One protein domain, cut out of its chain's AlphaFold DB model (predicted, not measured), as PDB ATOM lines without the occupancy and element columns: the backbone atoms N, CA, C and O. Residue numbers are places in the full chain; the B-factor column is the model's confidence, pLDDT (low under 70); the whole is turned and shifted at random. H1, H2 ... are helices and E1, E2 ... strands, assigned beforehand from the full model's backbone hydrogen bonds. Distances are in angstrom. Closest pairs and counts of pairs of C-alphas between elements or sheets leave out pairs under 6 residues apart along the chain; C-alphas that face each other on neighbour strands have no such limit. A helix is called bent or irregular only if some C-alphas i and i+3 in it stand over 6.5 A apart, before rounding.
ATOM      1  N   SER A 189     170.371 226.515 237.908       71.75
ATOM      2  CA  SER A 189     171.635 226.984 238.478       71.75
ATOM      3  C   SER A 189     172.845 226.220 237.941       71.75
ATOM      4  O   SER A 189     173.927 226.775 237.848       71.75
ATOM      5  N   THR A 190     172.685 224.943 237.587       75.69
ATOM      6  CA  THR A 190     173.773 224.138 237.018       75.69
ATOM      7  C   THR A 190     174.024 224.478 235.552       75.69
ATOM      8  O   THR A 190     175.170 224.417 235.121       75.69
ATOM      9  N   ILE A 191     172.985 224.836 234.790       76.19
ATOM     10  CA  ILE A 191     173.158 225.353 233.424       76.19
ATOM     11  C   ILE A 191     173.851 226.713 233.474       76.19
ATOM     12  O   ILE A 191     174.839 226.911 232.780       76.19
ATOM     13  N   ASP A 192     173.384 227.613 234.335       80.31
ATOM     14  CA  ASP A 192     173.968 228.945 234.493       80.31
ATOM     15  C   ASP A 192     175.450 228.884 234.923       80.31
ATOM     16  O   ASP A 192     176.315 229.532 234.333       80.31
ATOM     17  N   GLU A 193     175.789 228.007 235.875       81.50
ATOM     18  CA  GLU A 193     177.182 227.727 236.260       81.50
ATOM     19  C   GLU A 193     178.023 227.148 235.107       81.50
ATOM     20  O   GLU A 193     179.228 227.394 235.044       81.50
ATOM     21  N   ALA A 194     177.420 226.362 234.207       81.38
ATOM     22  CA  ALA A 194     178.118 225.790 233.057       81.38
ATOM     23  C   ALA A 194     178.381 226.837 231.963       81.38
ATOM     24  O   ALA A 194     179.472 226.858 231.395       81.38
ATOM     25  N   LEU A 195     177.418 227.723 231.706       83.81
ATOM     26  CA  LEU A 195     177.536 228.823 230.744       83.81
ATOM     27  C   LEU A 195     178.560 229.870 231.206       83.81
ATOM     28  O   LEU A 195     179.401 230.315 230.425       83.81
ATOM     29  N   SER A 196     178.570 230.183 232.501       84.94
ATOM     30  CA  SER A 196     179.509 231.143 233.099       84.94
ATOM     31  C   SER A 196     180.895 230.555 233.416       84.94
ATOM     32  O   SER A 196     181.773 231.255 233.934       84.94
ATOM     33  N   ALA A 197     181.132 229.271 233.121       83.62
ATOM     34  CA  ALA A 197     182.388 228.601 233.434       83.62
ATOM     35  C   ALA A 197     183.599 229.248 232.728       83.62
ATOM     36  O   ALA A 197     183.521 229.732 231.596       83.62
ATOM     37  N   GLU A 198     184.763 229.213 233.389       75.31
ATOM     38  CA  GLU A 198     186.023 229.727 232.839       75.31
ATOM     39  C   GLU A 198     186.369 229.006 231.522       75.31
ATOM     40  O   GLU A 198     186.608 227.798 231.511       75.31
ATOM     41  N   GLY A 199     186.404 229.757 230.416       72.62
ATOM     42  CA  GLY A 199     186.636 229.237 229.062       72.62
ATOM     43  C   GLY A 199     185.392 229.192 228.168       72.62
ATOM     44  O   GLY A 199     185.563 229.106 226.958       72.62
ATOM     45  N   VAL A 200     184.190 229.307 228.745       79.38
ATOM     46  CA  VAL A 200     182.918 229.478 228.021       79.38
ATOM     47  C   VAL A 200     182.549 230.963 227.983       79.38
ATOM     48  O   VAL A 200     182.509 231.568 226.915       79.38
ATOM     49  N   GLY A 201     182.403 231.579 229.163       83.00
ATOM     50  CA  GLY A 201     182.224 233.028 229.301       83.00
ATOM     51  C   GLY A 201     180.891 233.564 228.770       83.00
ATOM     52  O   GLY A 201     180.872 234.674 228.243       83.00
ATOM     53  N   ILE A 202     179.814 232.780 228.883       88.50
ATOM     54  CA  ILE A 202     178.453 233.226 228.574       88.50
ATOM     55  C   ILE A 202     177.755 233.644 229.869       88.50
ATOM     56  O   ILE A 202     177.524 232.824 230.758       88.50
ATOM     57  N   ASP A 203     177.377 234.914 229.941       89.00
ATOM     58  CA  ASP A 203     176.479 235.460 230.950       89.00
ATOM     59  C   ASP A 203     175.023 235.209 230.525       89.00
ATOM     60  O   ASP A 203     174.662 235.365 229.356       89.00
ATOM     61  N   SER A 204     174.160 234.815 231.461       87.75
ATOM     62  CA  SER A 204     172.744 234.558 231.184       87.75
ATOM     63  C   SER A 204     171.868 234.973 232.363       87.75
ATOM     64  O   SER A 204     172.340 235.052 233.494       87.75
ATOM     65  N   ASN A 205     170.574 235.186 232.125       86.50
ATOM     66  CA  ASN A 205     169.579 235.324 233.195       86.50
ATOM     67  C   ASN A 205     168.769 234.039 233.441       86.50
ATOM     68  O   ASN A 205     167.783 234.077 234.178       86.50
ATOM     69  N   ILE A 206     169.155 232.888 232.870       80.56
ATOM     70  CA  ILE A 206     168.342 231.657 232.914       80.56
ATOM     71  C   ILE A 206     168.053 231.179 234.349       80.56
ATOM     72  O   ILE A 206     166.985 230.633 234.622       80.56
ATOM     73  N   GLY A 207     168.982 231.415 235.281       76.25
ATOM     74  CA  GLY A 207     168.841 231.088 236.703       76.25
ATOM     75  C   GLY A 207     168.127 232.151 237.546       76.25
ATOM     76  O   GLY A 207     167.854 231.906 238.722       76.25
ATOM     77  N   GLU A 208     167.829 233.319 236.973       80.12
ATOM     78  CA  GLU A 208     167.254 234.472 237.676       80.12
ATOM     79  C   GLU A 208     165.755 234.665 237.391       80.12
ATOM     80  O   GLU A 208     165.053 235.322 238.165       80.12
ATOM     81  N   LEU A 209     165.251 234.080 236.300       78.31
ATOM     82  CA  LEU A 209     163.861 234.215 235.860       78.31
ATOM     83  C   LEU A 209     162.887 233.418 236.745       78.31
ATOM     84  O   LEU A 209     163.123 232.260 237.082       78.31
ATOM     85  N   GLU A 210     161.730 234.018 237.068       76.94
ATOM     86  CA  GLU A 210     160.668 233.345 237.843       76.94
ATOM     87  C   GLU A 210     160.058 232.159 237.076       76.94
ATOM     88  O   GLU A 210     159.694 231.152 237.678       76.94
ATOM     89  N   ASN A 211     159.915 232.292 235.753       79.12
ATOM     90  CA  ASN A 211     159.441 231.238 234.862       79.12
ATOM     91  C   ASN A 211     160.137 231.372 233.498       79.12
ATOM     92  O   ASN A 211     159.624 232.074 232.623       79.12
ATOM     93  N   PRO A 212     161.287 230.715 233.299       73.75
ATOM     94  CA  PRO A 212     162.069 230.875 232.077       73.75
ATOM     95  C   PRO A 212     161.392 230.244 230.841       73.75
ATOM     96  O   PRO A 212     161.775 230.552 229.718       73.75
ATOM     97  N   SER A 213     160.352 229.416 231.027       75.31
ATOM     98  CA  SER A 213     159.537 228.839 229.941       75.31
ATOM     99  C   SER A 213     158.343 229.714 229.519       75.31
ATOM    100  O   SER A 213     157.586 229.335 228.622       75.31
ATOM    101  N   ALA A 214     158.097 230.845 230.191       73.38
ATOM    102  CA  ALA A 214     156.982 231.740 229.871       73.38
ATOM    103  C   ALA A 214     157.312 232.705 228.728       73.38
ATOM    104  O   ALA A 214     158.463 232.894 228.349       73.38
ATOM    105  N   THR A 215     156.284 233.328 228.147       67.88
ATOM    106  CA  THR A 215     156.490 234.424 227.188       67.88
ATOM    107  C   THR A 215     156.865 235.667 227.983       67.88
ATOM    108  O   THR A 215     156.089 236.030 228.877       67.88
ATOM    109  N   PRO A 216     158.008 236.313 227.709       71.88
ATOM    110  CA  PRO A 216     158.357 237.546 228.398       71.88
ATOM    111  C   PRO A 216     157.355 238.656 228.048       71.88
ATOM    112  O   PRO A 216     156.788 238.684 226.953       71.88
ATOM    113  N   SER A 217     157.095 239.563 228.995       69.06
ATOM    114  CA  SER A 217     156.218 240.722 228.767       69.06
ATOM    115  C   SER A 217     156.894 241.833 227.967       69.06
ATOM    116  O   SER A 217     156.201 242.518 227.219       69.06
ATOM    117  N   ASP A 218     158.212 241.979 228.120       72.88
ATOM    118  CA  ASP A 218     159.078 242.954 227.458       72.88
ATOM    119  C   ASP A 218     160.489 242.344 227.275       72.88
ATOM    120  O   ASP A 218     160.854 241.386 227.954       72.88
ATOM    121  N   GLU A 219     161.303 242.890 226.364       78.38
ATOM    122  CA  GLU A 219     162.634 242.351 226.005       78.38
ATOM    123  C   GLU A 219     163.657 242.381 227.157       78.38
ATOM    124  O   GLU A 219     164.558 241.553 227.201       78.38
ATOM    125  N   GLU A 220     163.524 243.307 228.109       80.62
ATOM    126  CA  GLU A 220     164.407 243.379 229.289       80.62
ATOM    127  C   GLU A 220     164.206 242.182 230.235       80.62
ATOM    128  O   GLU A 220     165.140 241.772 230.921       80.62
ATOM    129  N   ASP A 221     163.012 241.581 230.211       79.00
ATOM    130  CA  ASP A 221     162.660 240.387 230.984       79.00
ATOM    131  C   ASP A 221     162.885 239.085 230.187       79.00
ATOM    132  O   ASP A 221     162.602 237.991 230.679       79.00
ATOM    133  N   ALA A 222     163.343 239.186 228.935       84.31
ATOM    134  CA  ALA A 222     163.544 238.042 228.059       84.31
ATOM    135  C   ALA A 222     164.782 237.227 228.444       84.31
ATOM    136  O   ALA A 222     165.777 237.756 228.948       84.31
ATOM    137  N   LEU A 223     164.734 235.925 228.162       83.81
ATOM    138  CA  LEU A 223     165.889 235.048 228.312       83.81
ATOM    139  C   LEU A 223     166.997 235.497 227.351       83.81
ATOM    140  O   LEU A 223     166.752 235.633 226.147       83.81
ATOM    141  N   TYR A 224     168.203 235.709 227.872       88.38
ATOM    142  CA  TYR A 224     169.360 236.085 227.069       88.38
ATOM    143  C   TYR A 224     170.592 235.238 227.370       88.38
ATOM    144  O   TYR A 224     170.742 234.678 228.457       88.38
ATOM    145  N   PHE A 225     171.490 235.214 226.388       88.00
ATOM    146  CA  PHE A 225     172.828 234.643 226.490       88.00
ATOM    147  C   PHE A 225     173.805 235.633 225.870       88.00
ATOM    148  O   PHE A 225     173.687 235.973 224.693       88.00
ATOM    149  N   GLU A 226     174.724 236.149 226.673       90.44
ATOM    150  CA  GLU A 226     175.632 237.232 226.319       90.44
ATOM    151  C   GLU A 226     177.074 236.785 226.487       90.44
ATOM    152  O   GLU A 226     177.450 236.229 227.512       90.44
ATOM    153  N   LYS A 227     177.907 237.086 225.498       88.81
ATOM    154  CA  LYS A 227     179.352 237.029 225.649       88.81
ATOM    155  C   LYS A 227     179.856 238.452 225.824       88.81
ATOM    156  O   LYS A 227     179.796 239.263 224.895       88.81
ATOM    157  N   THR A 228     180.285 238.779 227.044       86.31
ATOM    158  CA  THR A 228     180.515 240.163 227.472       86.31
ATOM    159  C   THR A 228     181.428 240.913 226.495       86.31
ATOM    160  O   THR A 228     182.591 240.558 226.310       86.31
ATOM    161  N   GLY A 229     180.917 241.995 225.899       84.50
ATOM    162  CA  GLY A 229     181.671 242.853 224.978       84.50
ATOM    163  C   GLY A 229     181.745 242.374 223.524       84.50
ATOM    164  O   GLY A 229     182.238 243.131 222.693       84.50
ATOM    165  N   GLU A 230     181.232 241.184 223.200       87.88
ATOM    166  CA  GLU A 230     181.221 240.636 221.835       87.88
ATOM    167  C   GLU A 230     179.809 240.616 221.239       87.88
ATOM    168  O   GLU A 230     179.596 241.080 220.120       87.88
ATOM    169  N   GLY A 231     178.821 240.151 222.000       89.81
ATOM    170  CA  GLY A 231     177.439 240.110 221.536       89.81
ATOM    171  C   GLY A 231     176.501 239.414 222.511       89.81
ATOM    172  O   GLY A 231     176.929 238.890 223.539       89.81
ATOM    173  N   LYS A 232     175.210 239.391 222.181       90.38
ATOM    174  CA  LYS A 232     174.207 238.601 222.903       90.38
ATOM    175  C   LYS A 232     173.090 238.111 221.996       90.38
ATOM    176  O   LYS A 232     172.839 238.680 220.938       90.38
ATOM    177  N   ILE A 233     172.369 237.099 222.457       88.44
ATOM    178  CA  ILE A 233     171.101 236.656 221.875       88.44
ATOM    179  C   ILE A 233     170.003 236.881 222.889       88.44
ATOM    180  O   ILE A 233     170.193 236.615 224.075       88.44
ATOM    181  N   VAL A 234     168.854 237.344 222.413       88.69
ATOM    182  CA  VAL A 234     167.662 237.559 223.231       88.69
ATOM    183  C   VAL A 234     166.482 236.824 222.610       88.69
ATOM    184  O   VAL A 234     166.162 237.022 221.438       88.69
ATOM    185  N   PHE A 235     165.821 235.987 223.401       82.06
ATOM    186  CA  PHE A 235     164.652 235.219 222.984       82.06
ATOM    187  C   PHE A 235     163.377 236.009 223.265       82.06
ATOM    188  O   PHE A 235     162.953 236.127 224.412       82.06
ATOM    189  N   THR A 236     162.758 236.571 222.224       75.19
ATOM    190  CA  THR A 236     161.544 237.384 222.394       75.19
ATOM    191  C   THR A 236     160.254 236.566 222.468       75.19
ATOM    192  O   THR A 236     159.256 237.085 222.963       75.19
ATOM    193  N   ASP A 237     160.274 235.297 222.042       73.31
ATOM    194  CA  ASP A 237     159.191 234.336 222.265       73.31
ATOM    195  C   ASP A 237     159.580 233.281 223.315       73.31
ATOM    196  O   ASP A 237     160.746 233.104 223.667       73.31
ATOM    197  N   SER A 238     158.581 232.558 223.832       65.88
ATOM    198  CA  SER A 238     158.796 231.483 224.808       65.88
ATOM    199  C   SER A 238     159.656 230.360 224.253       65.88
ATOM    200  O   SER A 238     159.240 229.652 223.333       65.88
ATOM    201  N   LEU A 239     160.788 230.107 224.903       70.69
ATOM    202  CA  LEU A 239     161.532 228.873 224.717       70.69
ATOM    203  C   LEU A 239     160.898 227.783 225.589       70.69
ATOM    204  O   LEU A 239     160.723 227.947 226.794       70.69
ATOM    205  N   ASN A 240     160.506 226.664 224.985       70.50
ATOM    206  CA  ASN A 240     159.921 225.563 225.740       70.50
ATOM    207  C   ASN A 240     161.019 224.755 226.445       70.50
ATOM    208  O   ASN A 240     161.487 223.740 225.929       70.50
ATOM    209  N   LEU A 241     161.397 225.180 227.646       71.38
ATOM    210  CA  LEU A 241     162.453 224.538 228.431       71.38
ATOM    211  C   LEU A 241     162.022 223.236 229.107       71.38
ATOM    212  O   LEU A 241     162.788 222.576 229.805       71.38
ATOM    213  N   SER A 242     160.765 222.866 228.907       68.75
ATOM    214  CA  SER A 242     160.247 221.577 229.318       68.75
ATOM    215  C   SER A 242     160.599 220.459 228.331       68.75
ATOM    216  O   SER A 242     160.406 219.284 228.636       68.75
ATOM    217  N   ASP A 243     161.104 220.805 227.148       71.69
ATOM    218  CA  ASP A 243     161.589 219.854 226.158       71.69
ATOM    219  C   ASP A 243     163.046 219.470 226.457       71.69
ATOM    220  O   ASP A 243     163.912 220.335 226.582       71.69
ATOM    221  N   GLN A 244     163.323 218.172 226.579       70.50
ATOM    222  CA  GLN A 244     164.675 217.686 226.866       70.50
ATOM    223  C   GLN A 244     165.653 217.979 225.728       70.50
ATOM    224  O   GLN A 244     166.836 218.161 226.003       70.50
ATOM    225  N   ASP A 245     165.167 218.066 224.489       70.62
ATOM    226  CA  ASP A 245     166.009 218.414 223.346       70.62
ATOM    227  C   ASP A 245     166.429 219.897 223.454       70.62
ATOM    228  O   ASP A 245     167.611 220.219 223.366       70.62
ATOM    229  N   THR A 246     165.501 220.792 223.819       72.50
ATOM    230  CA  THR A 246     165.803 222.205 224.125       72.50
ATOM    231  C   THR A 246     166.781 222.349 225.292       72.50
ATOM    232  O   THR A 246     167.698 223.165 225.248       72.50
ATOM    233  N   VAL A 247     166.605 221.562 226.355       72.50
ATOM    234  CA  VAL A 247     167.504 221.595 227.517       72.50
ATOM    235  C   VAL A 247     168.904 221.108 227.144       72.50
ATOM    236  O   VAL A 247     169.882 221.712 227.583       72.50
ATOM    237  N   ALA A 248     169.015 220.065 226.318       73.31
ATOM    238  CA  ALA A 248     170.297 219.578 225.819       73.31
ATOM    239  C   ALA A 248     171.019 220.647 224.983       73.31
ATOM    240  O   ALA A 248     172.198 220.898 225.226       73.31
ATOM    241  N   VAL A 249     170.293 221.334 224.094       72.25
ATOM    242  CA  VAL A 249     170.794 222.477 223.310       72.25
ATOM    243  C   VAL A 249     171.326 223.593 224.214       72.25
ATOM    244  O   VAL A 249     172.425 224.099 224.007       72.25
ATOM    245  N   LEU A 250     170.595 223.964 225.267       72.88
ATOM    246  CA  LEU A 250     171.040 225.014 226.192       72.88
ATOM    247  C   LEU A 250     172.267 224.615 227.017       72.88
ATOM    248  O   LEU A 250     173.077 225.469 227.369       72.88
ATOM    249  N   GLN A 251     172.424 223.327 227.322       73.69
ATOM    250  CA  GLN A 251     173.618 222.814 227.993       73.69
ATOM    251  C   GLN A 251     174.852 222.832 227.088       73.69
ATOM    252  O   GLN A 251     175.961 223.001 227.597       73.69
ATOM    253  N   SER A 252     174.677 222.646 225.776       73.00
ATOM    254  CA  SER A 252     175.761 222.741 224.795       73.00
ATOM    255  C   SER A 252     175.978 224.155 224.269       73.00
ATOM    256  O   SER A 252     177.014 224.396 223.660       73.00
ATOM    257  N   LEU A 253     175.072 225.101 224.542       73.81
ATOM    258  CA  LEU A 253     175.136 226.475 224.035       73.81
ATOM    259  C   LEU A 253     176.473 227.163 224.342       73.81
ATOM    260  O   LEU A 253     176.987 227.892 223.505       73.81
ATOM    261  N   GLY A 254     177.078 226.866 225.494       69.12
ATOM    262  CA  GLY A 254     178.423 227.327 225.851       69.12
ATOM    263  C   GLY A 254     179.529 226.952 224.860       69.12
ATOM    264  O   GLY A 254     180.451 227.727 224.631       69.12
ATOM    265  N   GLU A 255     179.445 225.761 224.275       71.31
ATOM    266  CA  GLU A 255     180.405 225.259 223.285       71.31
ATOM    267  C   GLU A 255     179.920 225.485 221.844       71.31
ATOM    268  O   GLU A 255     180.733 225.512 220.924       71.31
ATOM    269  N   ALA A 256     178.608 225.630 221.652       74.56
ATOM    270  CA  ALA A 256     177.950 225.749 220.357       74.56
ATOM    271  C   ALA A 256     177.751 227.196 219.889       74.56
ATOM    272  O   ALA A 256     177.500 227.413 218.707       74.56
ATOM    273  N   MET A 257     177.828 228.173 220.797       80.31
ATOM    274  CA  MET A 257     177.736 229.595 220.487       80.31
ATOM    275  C   MET A 257     179.135 230.188 220.375       80.31
ATOM    276  O   MET A 257     179.824 230.409 221.374       80.31
ATOM    277  N   GLU A 258     179.527 230.520 219.154       84.69
ATOM    278  CA  GLU A 258     180.716 231.323 218.921       84.69
ATOM    279  C   GLU A 258     180.286 232.768 218.697       84.69
ATOM    280  O   GLU A 258     179.511 233.078 217.800       84.69
ATOM    281  N   MET A 259     180.788 233.672 219.532       86.81
ATOM    282  CA  MET A 259     180.766 235.101 219.245       86.81
ATOM    283  C   MET A 259     182.197 235.603 219.259       86.81
ATOM    284  O   MET A 259     183.042 235.098 220.003       86.81
ATOM    285  N   SER A 260     182.472 236.553 218.382       87.50
ATOM    286  CA  SER A 260     183.640 237.416 218.443       87.50
ATOM    287  C   SER A 260     183.318 238.706 217.688       87.50
ATOM    288  O   SER A 260     182.199 238.882 217.204       87.50
ATOM    289  N   ASN A 261     184.260 239.646 217.617       82.44
ATOM    290  CA  ASN A 261     184.009 240.920 216.948       82.44
ATOM    291  C   ASN A 261     183.593 240.700 215.483       82.44
ATOM    292  O   ASN A 261     184.392 240.209 214.689       82.44
ATOM    293  N   GLY A 262     182.356 241.066 215.142       86.00
ATOM    294  CA  GLY A 262     181.826 240.904 213.791       86.00
ATOM    295  C   GLY A 262     181.456 239.478 213.387       86.00
ATOM    296  O   GLY A 262     181.180 239.276 212.213       86.00
ATOM    297  N   HIS A 263     181.430 238.518 214.316       90.50
ATOM    298  CA  HIS A 263     181.112 237.117 214.033       90.50
ATOM    299  C   HIS A 263     180.159 236.537 215.075       90.50
ATOM    300  O   HIS A 263     180.381 236.682 216.281       90.50
ATOM    301  N   VAL A 264     179.139 235.822 214.607       90.38
ATOM    302  CA  VAL A 264     178.259 234.994 215.436       90.38
ATOM    303  C   VAL A 264     177.971 233.683 214.707       90.38
ATOM    304  O   VAL A 264     177.497 233.711 213.574       90.38
ATOM    305  N   ALA A 265     178.183 232.546 215.362       88.44
ATOM    306  CA  ALA A 265     177.864 231.226 214.832       88.44
ATOM    307  C   ALA A 265     177.176 230.322 215.858       88.44
ATOM    308  O   ALA A 265     177.372 230.456 217.069       88.44
ATOM    309  N   PHE A 266     176.386 229.387 215.328       81.00
ATOM    310  CA  PHE A 266     175.648 228.370 216.072       81.00
ATOM    311  C   PHE A 266     175.800 227.008 215.407       81.00
ATOM    312  O   PHE A 266     175.928 226.927 214.187       81.00
ATOM    313  N   ASP A 267     175.703 225.933 216.186       73.44
ATOM    314  CA  ASP A 267     175.481 224.615 215.595       73.44
ATOM    315  C   ASP A 267     174.057 224.470 215.019       73.44
ATOM    316  O   ASP A 267     173.123 225.194 215.381       73.44
ATOM    317  N   SER A 268     173.881 223.495 214.124       70.12
ATOM    318  CA  SER A 268     172.617 223.260 213.412       70.12
ATOM    319  C   SER A 268     171.407 222.970 214.314       70.12
ATOM    320  O   SER A 268     170.269 223.253 213.934       70.12
ATOM    321  N   GLU A 269     171.623 222.386 215.497       67.75
ATOM    322  CA  GLU A 269     170.542 221.981 216.406       67.75
ATOM    323  C   GLU A 269     170.046 223.194 217.202       67.75
ATOM    324  O   GLU A 269     168.846 223.473 217.267       67.75
ATOM    325  N   THR A 270     170.993 223.987 217.701       69.44
ATOM    326  CA  THR A 270     170.779 225.269 218.372       69.44
ATOM    327  C   THR A 270     170.125 226.280 217.438       69.44
ATOM    328  O   THR A 270     169.184 226.981 217.819       69.44
ATOM    329  N   ALA A 271     170.563 226.306 216.182       71.94
ATOM    330  CA  ALA A 271     170.039 227.199 215.170       71.94
ATOM    331  C   ALA A 271     168.540 227.025 214.904       71.94
ATOM    332  O   ALA A 271     167.798 228.008 214.815       71.94
ATOM    333  N   GLN A 272     168.069 225.782 214.788       71.19
ATOM    334  CA  GLN A 272     166.652 225.515 214.547       71.19
ATOM    335  C   GLN A 272     165.794 225.958 215.742       71.19
ATOM    336  O   GLN A 272     164.749 226.578 215.556       71.19
ATOM    337  N   ALA A 273     166.263 225.720 216.968       67.81
ATOM    338  CA  ALA A 273     165.556 226.138 218.176       67.81
ATOM    339  C   ALA A 273     165.454 227.671 218.305       67.81
ATOM    340  O   ALA A 273     164.402 228.191 218.680       67.81
ATOM    341  N   MET A 274     166.520 228.401 217.958       73.50
ATOM    342  CA  MET A 274     166.540 229.874 217.938       73.50
ATOM    343  C   MET A 274     165.616 230.472 216.873       73.50
ATOM    344  O   MET A 274     165.017 231.528 217.075       73.50
ATOM    345  N   THR A 275     165.465 229.769 215.753       71.69
ATOM    346  CA  THR A 275     164.549 230.136 214.667       71.69
ATOM    347  C   THR A 275     163.103 230.092 215.114       71.69
ATOM    348  O   THR A 275     162.365 231.065 214.961       71.69
ATOM    349  N   ASP A 276     162.702 228.953 215.678       69.19
ATOM    350  CA  ASP A 276     161.311 228.672 216.027       69.19
ATOM    351  C   ASP A 276     160.787 229.615 217.128       69.19
ATOM    352  O   ASP A 276     159.581 229.688 217.366       69.19
ATOM    353  N   THR A 277     161.698 230.346 217.776       67.88
ATOM    354  CA  THR A 277     161.469 231.248 218.910       67.88
ATOM    355  C   THR A 277     161.803 232.715 218.612       67.88
ATOM    356  O   THR A 277     161.791 233.549 219.519       67.88
ATOM    357  N   GLY A 278     162.100 233.051 217.350       71.81
ATOM    358  CA  GLY A 278     162.287 234.434 216.905       71.81
ATOM    359  C   GLY A 278     163.445 235.164 217.591       71.81
ATOM    360  O   GLY A 278     163.329 236.358 217.872       71.81
ATOM    361  N   ALA A 279     164.543 234.467 217.893       83.75
ATOM    362  CA  ALA A 279     165.670 235.046 218.614       83.75
ATOM    363  C   ALA A 279     166.283 236.261 217.883       83.75
ATOM    364  O   ALA A 279     166.502 236.249 216.669       83.75
ATOM    365  N   LYS A 280     166.590 237.316 218.644       89.56
ATOM    366  CA  LYS A 280     167.315 238.503 218.174       89.56
ATOM    367  C   LYS A 280     168.798 238.379 218.489       89.56
ATOM    368  O   LYS A 280     169.157 238.066 219.621       89.56
ATOM    369  N   ILE A 281     169.642 238.696 217.513       91.38
ATOM    370  CA  ILE A 281     171.101 238.722 217.640       91.38
ATOM    371  C   ILE A 281     171.564 240.165 217.812       91.38
ATOM    372  O   ILE A 281     171.111 241.051 217.091       91.38
ATOM    373  N   TYR A 282     172.502 240.369 218.732       92.62
ATOM    374  CA  TYR A 282     173.202 241.621 218.985       92.62
ATOM    375  C   TYR A 282     174.694 241.363 218.784       92.62
ATOM    376  O   TYR A 282     175.275 240.553 219.502       92.62
ATOM    377  N   MET A 283     175.318 242.060 217.839       93.50
ATOM    378  CA  MET A 283     176.773 242.084 217.663       93.50
ATOM    379  C   MET A 283     177.304 243.429 218.144       93.50
ATOM    380  O   MET A 283     176.831 244.463 217.673       93.50
ATOM    381  N   TYR A 284     178.260 243.428 219.070       91.25
ATOM    382  CA  TYR A 284     178.815 244.639 219.672       91.25
ATOM    383  C   TYR A 284     180.156 245.045 219.056       91.25
ATOM    384  O   TYR A 284     180.813 244.264 218.376       91.25
ATOM    385  N   GLY A 285     180.589 246.272 219.366       85.50
ATOM    386  CA  GLY A 285     181.954 246.735 219.099       85.50
ATOM    387  C   GLY A 285     182.276 246.953 217.622       85.50
ATOM    388  O   GLY A 285     183.446 247.090 217.270       85.50
ATOM    389  N   LEU A 286     181.256 247.004 216.768       88.50
ATOM    390  CA  LEU A 286     181.429 247.144 215.334       88.50
ATOM    391  C   LEU A 286     181.774 248.594 214.974       88.50
ATOM    392  O   LEU A 286     181.098 249.533 215.396       88.50
ATOM    393  N   GLY A 287     182.829 248.774 214.183       84.62
ATOM    394  CA  GLY A 287     183.368 250.082 213.806       84.62
ATOM    395  C   GLY A 287     182.774 250.683 212.530       84.62
ATOM    396  O   GLY A 287     183.453 251.445 211.863       84.62
ATOM    397  N   PHE A 288     181.558 250.346 212.110       85.69
ATOM    398  CA  PHE A 288     181.037 250.848 210.828       85.69
ATOM    399  C   PHE A 288     180.373 252.218 210.977       85.69
ATOM    400  O   PHE A 288     179.639 252.454 211.941       85.69
ATOM    401  N   SER A 289     180.590 253.111 210.007       78.25
ATOM    402  CA  SER A 289     179.905 254.412 209.935       78.25
ATOM    403  C   SER A 289     178.439 254.295 209.496       78.25
ATOM    404  O   SER A 289     177.622 255.166 209.789       78.25
ATOM    405  N   GLU A 290     178.104 253.212 208.799       83.56
ATOM    406  CA  GLU A 290     176.764 252.863 208.326       83.56
ATOM    407  C   GLU A 290     176.423 251.430 208.747       83.56
ATOM    408  O   GLU A 290     177.281 250.705 209.245       83.56
ATOM    409  N   THR A 291     175.169 251.006 208.569       88.62
ATOM    410  CA  THR A 291     174.770 249.622 208.859       88.62
ATOM    411  C   THR A 291     175.588 248.647 208.001       88.62
ATOM    412  O   THR A 291     175.472 248.717 206.775       88.62
ATOM    413  N   PRO A 292     176.384 247.739 208.597       89.88
ATOM    414  CA  PRO A 292     177.177 246.781 207.833       89.88
ATOM    415  C   PRO A 292     176.297 245.724 207.161       89.88
ATOM    416  O   PRO A 292     175.222 245.372 207.660       89.88
ATOM    417  N   ASN A 293     176.784 245.179 206.048       90.00
ATOM    418  CA  ASN A 293     176.192 243.993 205.440       90.00
ATOM    419  C   ASN A 293     176.555 242.746 206.251       90.00
ATOM    420  O   ASN A 293     177.632 242.666 206.842       90.00
ATOM    421  N   ILE A 294     175.659 241.760 206.235       92.38
ATOM    422  CA  ILE A 294     175.873 240.459 206.868       92.38
ATOM    423  C   ILE A 294     176.219 239.441 205.779       92.38
ATOM    424  O   ILE A 294     175.467 239.272 204.819       92.38
ATOM    425  N   ILE A 295     177.343 238.753 205.948       92.25
ATOM    426  CA  ILE A 295     177.763 237.588 205.176       92.25
ATOM    427  C   ILE A 295     177.259 236.345 205.905       92.25
ATOM    428  O   ILE A 295     177.576 236.135 207.075       92.25
ATOM    429  N   VAL A 296     176.504 235.501 205.205       92.38
ATOM    430  CA  VAL A 296     176.035 234.215 205.737       92.38
ATOM    431  C   VAL A 296     176.964 233.102 205.276       92.38
ATOM    432  O   VAL A 296     177.313 233.032 204.094       92.38
ATOM    433  N   LYS A 297     177.345 232.211 206.189       91.31
ATOM    434  CA  LYS A 297     178.115 231.001 205.889       91.31
ATOM    435  C   LYS A 297     177.431 229.768 206.460       91.31
ATOM    436  O   LYS A 297     176.787 229.862 207.496       91.31
ATOM    437  N   ASP A 298     177.597 228.625 205.801       87.44
ATOM    438  CA  ASP A 298     177.136 227.327 206.297       87.44
ATOM    439  C   ASP A 298     177.950 226.834 207.509       87.44
ATOM    440  O   ASP A 298     178.915 227.470 207.938       87.44
ATOM    441  N   ASP A 299     177.571 225.682 208.067       81.19
ATOM    442  CA  ASP A 299     178.223 225.081 209.238       81.19
ATOM    443  C   ASP A 299     179.693 224.700 208.973       81.19
ATOM    444  O   ASP A 299     180.505 224.621 209.896       81.19
ATOM    445  N   GLU A 300     180.067 224.489 207.709       84.75
ATOM    446  CA  GLU A 300     181.445 224.255 207.285       84.75
ATOM    447  C   GLU A 300     182.244 225.553 207.039       84.75
ATOM    448  O   GLU A 300     183.448 225.487 206.754       84.75
ATOM    449  N   GLY A 301     181.612 226.722 207.178       86.44
ATOM    450  CA  GLY A 301     182.202 228.050 207.006       86.44
ATOM    451  C   GLY A 301     182.255 228.539 205.552       86.44
ATOM    452  O   GLY A 301     182.967 229.506 205.257       86.44
ATOM    453  N   ALA A 302     181.550 227.893 204.622       89.50
ATOM    454  CA  ALA A 302     181.449 228.336 203.236       89.50
ATOM    455  C   ALA A 302     180.353 229.398 203.073       89.50
ATOM    456  O   ALA A 302     179.241 229.240 203.563       89.50
ATOM    457  N   VAL A 303     180.661 230.479 202.352       92.19
ATOM    458  CA  VAL A 303     179.715 231.580 202.096       92.19
ATOM    459  C   VAL A 303     178.520 231.083 201.276       92.19
ATOM    460  O   VAL A 303     178.709 230.478 200.217       92.19
ATOM    461  N   ILE A 304     177.310 231.377 201.752       90.75
ATOM    462  CA  ILE A 304     176.043 231.070 201.081       90.75
ATOM    463  C   ILE A 304     175.632 232.280 200.231       90.75
ATOM    464  O   ILE A 304     175.625 233.415 200.706       90.75
ATOM    465  N   ASP A 305     175.297 232.041 198.964       89.12
ATOM    466  CA  ASP A 305     174.787 233.080 198.061       89.12
ATOM    467  C   ASP A 305     173.381 233.536 198.516       89.12
ATOM    468  O   ASP A 305     172.551 232.671 198.798       89.12
ATOM    469  N   PRO A 306     173.073 234.849 198.562       90.31
ATOM    470  CA  PRO A 306     171.734 235.366 198.871       90.31
ATOM    471  C   PRO A 306     170.582 234.795 198.031       90.31
ATOM    472  O   PRO A 306     169.430 234.858 198.453       90.31
ATOM    473  N   GLU A 307     170.869 234.256 196.844       90.62
ATOM    474  CA  GLU A 307     169.880 233.618 195.967       90.62
ATOM    475  C   GLU A 307     169.735 232.096 196.208       90.62
ATOM    476  O   GLU A 307     168.929 231.443 195.533       90.62
ATOM    477  N   ASP A 308     170.510 231.503 197.126       91.81
ATOM    478  CA  ASP A 308     170.414 230.085 197.488       91.81
ATOM    479  C   ASP A 308     169.135 229.797 198.295       91.81
ATOM    480  O   ASP A 308     168.678 230.601 199.104       91.81
ATOM    481  N   GLU A 309     168.554 228.611 198.103       88.31
ATOM    482  CA  GLU A 309     167.352 228.190 198.836       88.31
ATOM    483  C   GLU A 309     167.589 228.012 200.343       88.31
ATOM    484  O   GLU A 309     166.628 228.015 201.112       88.31
ATOM    485  N   ASN A 310     168.853 227.862 200.749       84.44
ATOM    486  CA  ASN A 310     169.291 227.744 202.138       84.44
ATOM    487  C   ASN A 310     169.776 229.083 202.723       84.44
ATOM    488  O   ASN A 310     170.364 229.083 203.802       84.44
ATOM    489  N   TYR A 311     169.598 230.209 202.022       88.75
ATOM    490  CA  TYR A 311     169.918 231.519 202.584       88.75
ATOM    491  C   TYR A 311     168.805 231.965 203.553       88.75
ATOM    492  O   TYR A 311     167.632 231.985 203.165       88.75
ATOM    493  N   PRO A 312     169.132 232.348 204.800       88.75
ATOM    494  CA  PRO A 312     168.128 232.756 205.771       88.75
ATOM    495  C   PRO A 312     167.527 234.120 205.411       88.75
ATOM    496  O   PRO A 312     168.219 235.041 204.980       88.75
ATOM    497  N   GLU A 313     166.232 234.298 205.656       88.94
ATOM    498  CA  GLU A 313     165.607 235.617 205.641       88.94
ATOM    499  C   GLU A 313     166.145 236.428 206.829       88.94
ATOM    500  O   GLU A 313     165.917 236.075 207.986       88.94
ATOM    501  N   ILE A 314     166.874 237.509 206.540       90.38
ATOM    502  CA  ILE A 314     167.496 238.386 207.538       90.38
ATOM    503  C   ILE A 314     166.735 239.711 207.608       90.38
ATOM    504  O   ILE A 314     166.470 240.346 206.587       90.38
ATOM    505  N   SER A 315     166.437 240.166 208.825       91.12
ATOM    506  CA  SER A 315     165.818 241.469 209.079       91.12
ATOM    507  C   SER A 315     166.630 242.252 210.109       91.12
ATOM    508  O   SER A 315     166.588 241.950 211.302       91.12
ATOM    509  N   ILE A 316     167.346 243.283 209.651       92.62
ATOM    510  CA  ILE A 316     168.091 244.207 210.517       92.62
ATOM    511  C   ILE A 316     167.104 245.180 211.159       92.62
ATOM    512  O   ILE A 316     166.421 245.934 210.465       92.62
ATOM    513  N   SER A 317     167.026 245.170 212.487       90.81
ATOM    514  CA  SER A 317     166.161 246.083 213.235       90.81
ATOM    515  C   SER A 317     166.826 247.424 213.514       90.81
ATOM    516  O   SER A 317     166.163 248.456 213.428       90.81
ATOM    517  N   GLU A 318     168.118 247.426 213.851       92.88
ATOM    518  CA  GLU A 318     168.833 248.639 214.245       92.88
ATOM    519  C   GLU A 318     170.349 248.451 214.117       92.88
ATOM    520  O   GLU A 318     170.870 247.356 214.321       92.88
ATOM    521  N   TYR A 319     171.053 249.540 213.812       92.31
ATOM    522  CA  TYR A 319     172.488 249.658 214.022       92.31
ATOM    523  C   TYR A 319     172.773 250.998 214.702       92.31
ATOM    524  O   TYR A 319     172.514 252.058 214.130       92.31
ATOM    525  N   THR A 320     173.233 250.964 215.951       91.50
ATOM    526  CA  THR A 320     173.461 252.174 216.752       91.50
ATOM    527  C   THR A 320     174.595 251.962 217.746       91.50
ATOM    528  O   THR A 320     174.702 250.904 218.362       91.50
ATOM    529  N   GLY A 321     175.476 252.956 217.890       86.69
ATOM    530  CA  GLY A 321     176.591 252.900 218.844       86.69
ATOM    531  C   GLY A 321     177.513 251.684 218.677       86.69
ATOM    532  O   GLY A 321     177.980 251.148 219.679       86.69
ATOM    533  N   GLY A 322     177.724 251.214 217.441       88.88
ATOM    534  CA  GLY A 322     178.526 250.020 217.144       88.88
ATOM    535  C   GLY A 322     177.850 248.692 217.497       88.88
ATOM    536  O   GLY A 322     178.522 247.668 217.578       88.88
ATOM    537  N   THR A 323     176.535 248.699 217.740       92.44
ATOM    538  CA  THR A 323     175.737 247.491 217.987       92.44
ATOM    539  C   THR A 323     174.796 247.224 216.820       92.44
ATOM    540  O   THR A 323     173.934 248.056 216.539       92.44
ATOM    541  N   LEU A 324     174.944 246.075 216.159       94.31
ATOM    542  CA  LEU A 324     174.040 245.594 215.109       94.31
ATOM    543  C   LEU A 324     173.013 244.635 215.709       94.31
ATOM    544  O   LEU A 324     173.395 243.660 216.353       94.31
ATOM    545  N   ILE A 325     171.728 244.908 215.474       93.75
ATOM    546  CA  ILE A 325     170.602 244.113 215.973       93.75
ATOM    547  C   ILE A 325     169.802 243.569 214.792       93.75
ATOM    548  O   ILE A 325     169.317 244.348 213.964       93.75
ATOM    549  N   PHE A 326     169.629 242.248 214.717       92.69
ATOM    550  CA  PHE A 326     168.899 241.598 213.625       92.69
ATOM    551  C   PHE A 326     168.260 240.261 214.030       92.69
ATOM    552  O   PHE A 326     168.586 239.680 215.062       92.69
ATOM    553  N   THR A 327     167.340 239.772 213.197       90.06
ATOM    554  CA  THR A 327     166.764 238.416 213.264       90.06
ATOM    555  C   THR A 327     167.079 237.649 211.983       90.06
ATOM    556  O   THR A 327     167.173 238.267 210.919       90.06
ATOM    557  N   ALA A 328     167.159 236.320 212.058       88.25
ATOM    558  CA  ALA A 328     167.335 235.440 210.904       88.25
ATOM    559  C   ALA A 328     166.316 234.285 210.928       88.25
ATOM    560  O   ALA A 328     165.999 233.765 211.996       88.25
ATOM    561  N   SER A 329     165.804 233.866 209.765       84.19
ATOM    562  CA  SER A 329     164.848 232.748 209.665       84.19
ATOM    563  C   SER A 329     165.474 231.369 209.827       84.19
ATOM    564  O   SER A 329     164.749 230.385 209.781       84.19
ATOM    565  N   HIS A 330     166.800 231.284 209.880       79.69
ATOM    566  CA  HIS A 330     167.540 230.207 210.518       79.69
ATOM    567  C   HIS A 330     168.971 230.651 210.776       79.69
ATOM    568  O   HIS A 330     169.447 231.611 210.169       79.69
ATOM    569  N   PHE A 331     169.650 229.969 211.694       71.75
ATOM    570  CA  PHE A 331     170.980 230.359 212.136       71.75
ATOM    571  C   PHE A 331     172.027 229.408 211.560       71.75
ATOM    572  O   PHE A 331     171.788 228.219 211.390       71.75
ATOM    573  N   THR A 332     173.159 229.971 211.174       82.81
ATOM    574  CA  THR A 332     174.336 229.242 210.698       82.81
ATOM    575  C   THR A 332     175.530 230.026 211.235       82.81
ATOM    576  O   THR A 332     175.651 230.162 212.454       82.81
ATOM    577  N   GLN A 333     176.322 230.660 210.374       90.69
ATOM    578  CA  GLN A 333     177.331 231.632 210.775       90.69
ATOM    579  C   GLN A 333     177.074 232.967 210.077       90.69
ATOM    580  O   GLN A 333     176.775 233.018 208.882       90.69
ATOM    581  N   PHE A 334     177.206 234.049 210.832       91.81
ATOM    582  CA  PHE A 334     177.001 235.415 210.383       91.81
ATOM    583  C   PHE A 334     178.263 236.214 210.652       91.81
ATOM    584  O   PHE A 334     178.649 236.390 211.808       91.81
ATOM    585  N   ASP A 335     178.855 236.732 209.587       91.88
ATOM    586  CA  ASP A 335     179.943 237.694 209.666       91.88
ATOM    587  C   ASP A 335     179.468 239.060 209.199       91.88
ATOM    588  O   ASP A 335     178.594 239.166 208.342       91.88
ATOM    589  N   VAL A 336     180.068 240.122 209.715       91.00
ATOM    590  CA  VAL A 336     179.961 241.445 209.094       91.00
ATOM    591  C   VAL A 336     180.959 241.550 207.946       91.00
ATOM    592  O   VAL A 336     182.092 241.079 208.039       91.00
ATOM    593  N   GLU A 337     180.539 242.165 206.845       88.56
ATOM    594  CA  GLU A 337     181.442 242.472 205.740       88.56
ATOM    595  C   GLU A 337     182.494 243.496 206.194       88.56
ATOM    596  O   GLU A 337     182.148 244.612 206.581       88.56
TER     597      GLU A 337
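AT A GLANCE: This is residues 189 to 337 of the 852 residues of the protein "LTD domain-containing protein" of Candidatus Jorgensenbacteria bacterium GW2011_GWF2_41_8 (UniProt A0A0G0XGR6). Two antiparallel sheets stand partly face to face as a sandwich with crossed strands: a long, twisted sheet of six strands, in the order E1, E2, E3, E6, E9, E8, and a smaller sheet of four, in the order E4, E5, E10, E7. Three helices follow one another in touch, H1 to H2 to H3, along the six-stranded sheet, H1 at its E1 end. The printed part has 149 residues with three named helices and ten named strands, in the order H1, E1, E2, E3, H2, E4, E5, H3, E6, E7, E8, E9, E10; the class is mixed, helices and strands, and under half of the residues, 73, are in named elements. The whole is compact and rounded, with a radius of gyration of the C-alphas of 14.8 A and spans of 39 by 33 by 32 A.

IN THESE COORDINATES: In the six-stranded sheet E1 is residues 202 to 204, E2 223 to 227 at 13.9 A, E3 231 to 235 at 13.8 A, E6 280 to 283 at 10.1 A, E9 323 to 328 at 16.3 A and E8, the longest strand, 314 to 320 at 17.6 A from first to last C-alpha. C-alpha 314 is at (167.496, 238.386, 207.538). In the other sheet E4 is residues 258 to 260, E5 263 to 265, E10 333 to 336 at 10.3 A and E7 294 to 297 at 9.8 A. H1, residues 189 to 195, begins with C-alpha 189 at (171.635, 226.984, 238.478) and measures 9.9 A. H2, residues 244 to 256, measures 16.8 A and is only just irregular, with C-alphas 251 and 254 at 6.9 A. H3, residues 268 to 276, measures 12.8 A. E10 ends with C-alpha 336 at (179.961, 241.445, 209.094).

HOW THE PARTS SIT: In the larger sheet E1 and E8 are the edge strands, and its strands' lines turn by 91 degrees from edge to edge. E1, E2 and E3 form a meander, each strand the antiparallel neighbour of the one before. The hairpin E1 and E2 has N 203 and O 226 at 2.8 A; the hairpin E2 and E3 has N 225 and O 233 at 3.0 A. E3 and E6 have N 232 and O 282 at 2.9 A, E6 and E9 N 281 and O 326 at 2.8 A, and the hairpin E8 and E9 N 317 and O 325 at 2.8 A, each within hydrogen-bond range. The two sheets face each other with 31 pairs of C-alphas within 10 A; the facing parts are 9.8 A centre to centre, with strands at 45 degrees. The closest C-alphas of E5 and E6 are those of His 263 and Met 283, 7.5 A apart. In the smaller sheet the hairpin E4 and E5 has N 258 and O 265 at 3.0 A, E5 and E10 have N 264 and O 334 at 2.9 A, and E10 and E7 have N 295 and O 335 at 2.7 A. H1 is on the larger sheet, beside the strands and over none of them, its local plane fitted to just 6 C-alphas. H2 only grazes that sheet with residues 250 to 255, and H3 with residues 271 to 275. H1 and H2 touch through residues 250 to 254 of H2 alone, closest at the C-alphas of Leu 195 and Gly 254, 5.2 A, at a steep tilt of 39 degrees, the same way. H2 and H3 touch, closest at the C-alphas of Val 249 and Thr 270, 5.7 A, at a steep tilt of 62 degrees, opposite ways. H1 and H3 are apart. Every O i to N i+4 pair is within hydrogen-bond range in H1 and H3; in H2 7 of 9 are.

THE WHOLE: The C-alphas farthest apart, those of Gln 244 and Ser 289, are 43.2 A apart. The printed part has no cut. The links E1 to E2 and E7 to E8 are long, with 18 and 16 residues. The mean pLDDT of the printed part is 82.3; ten residues are under 70, among them residues 269 to 270 and 276 to 277.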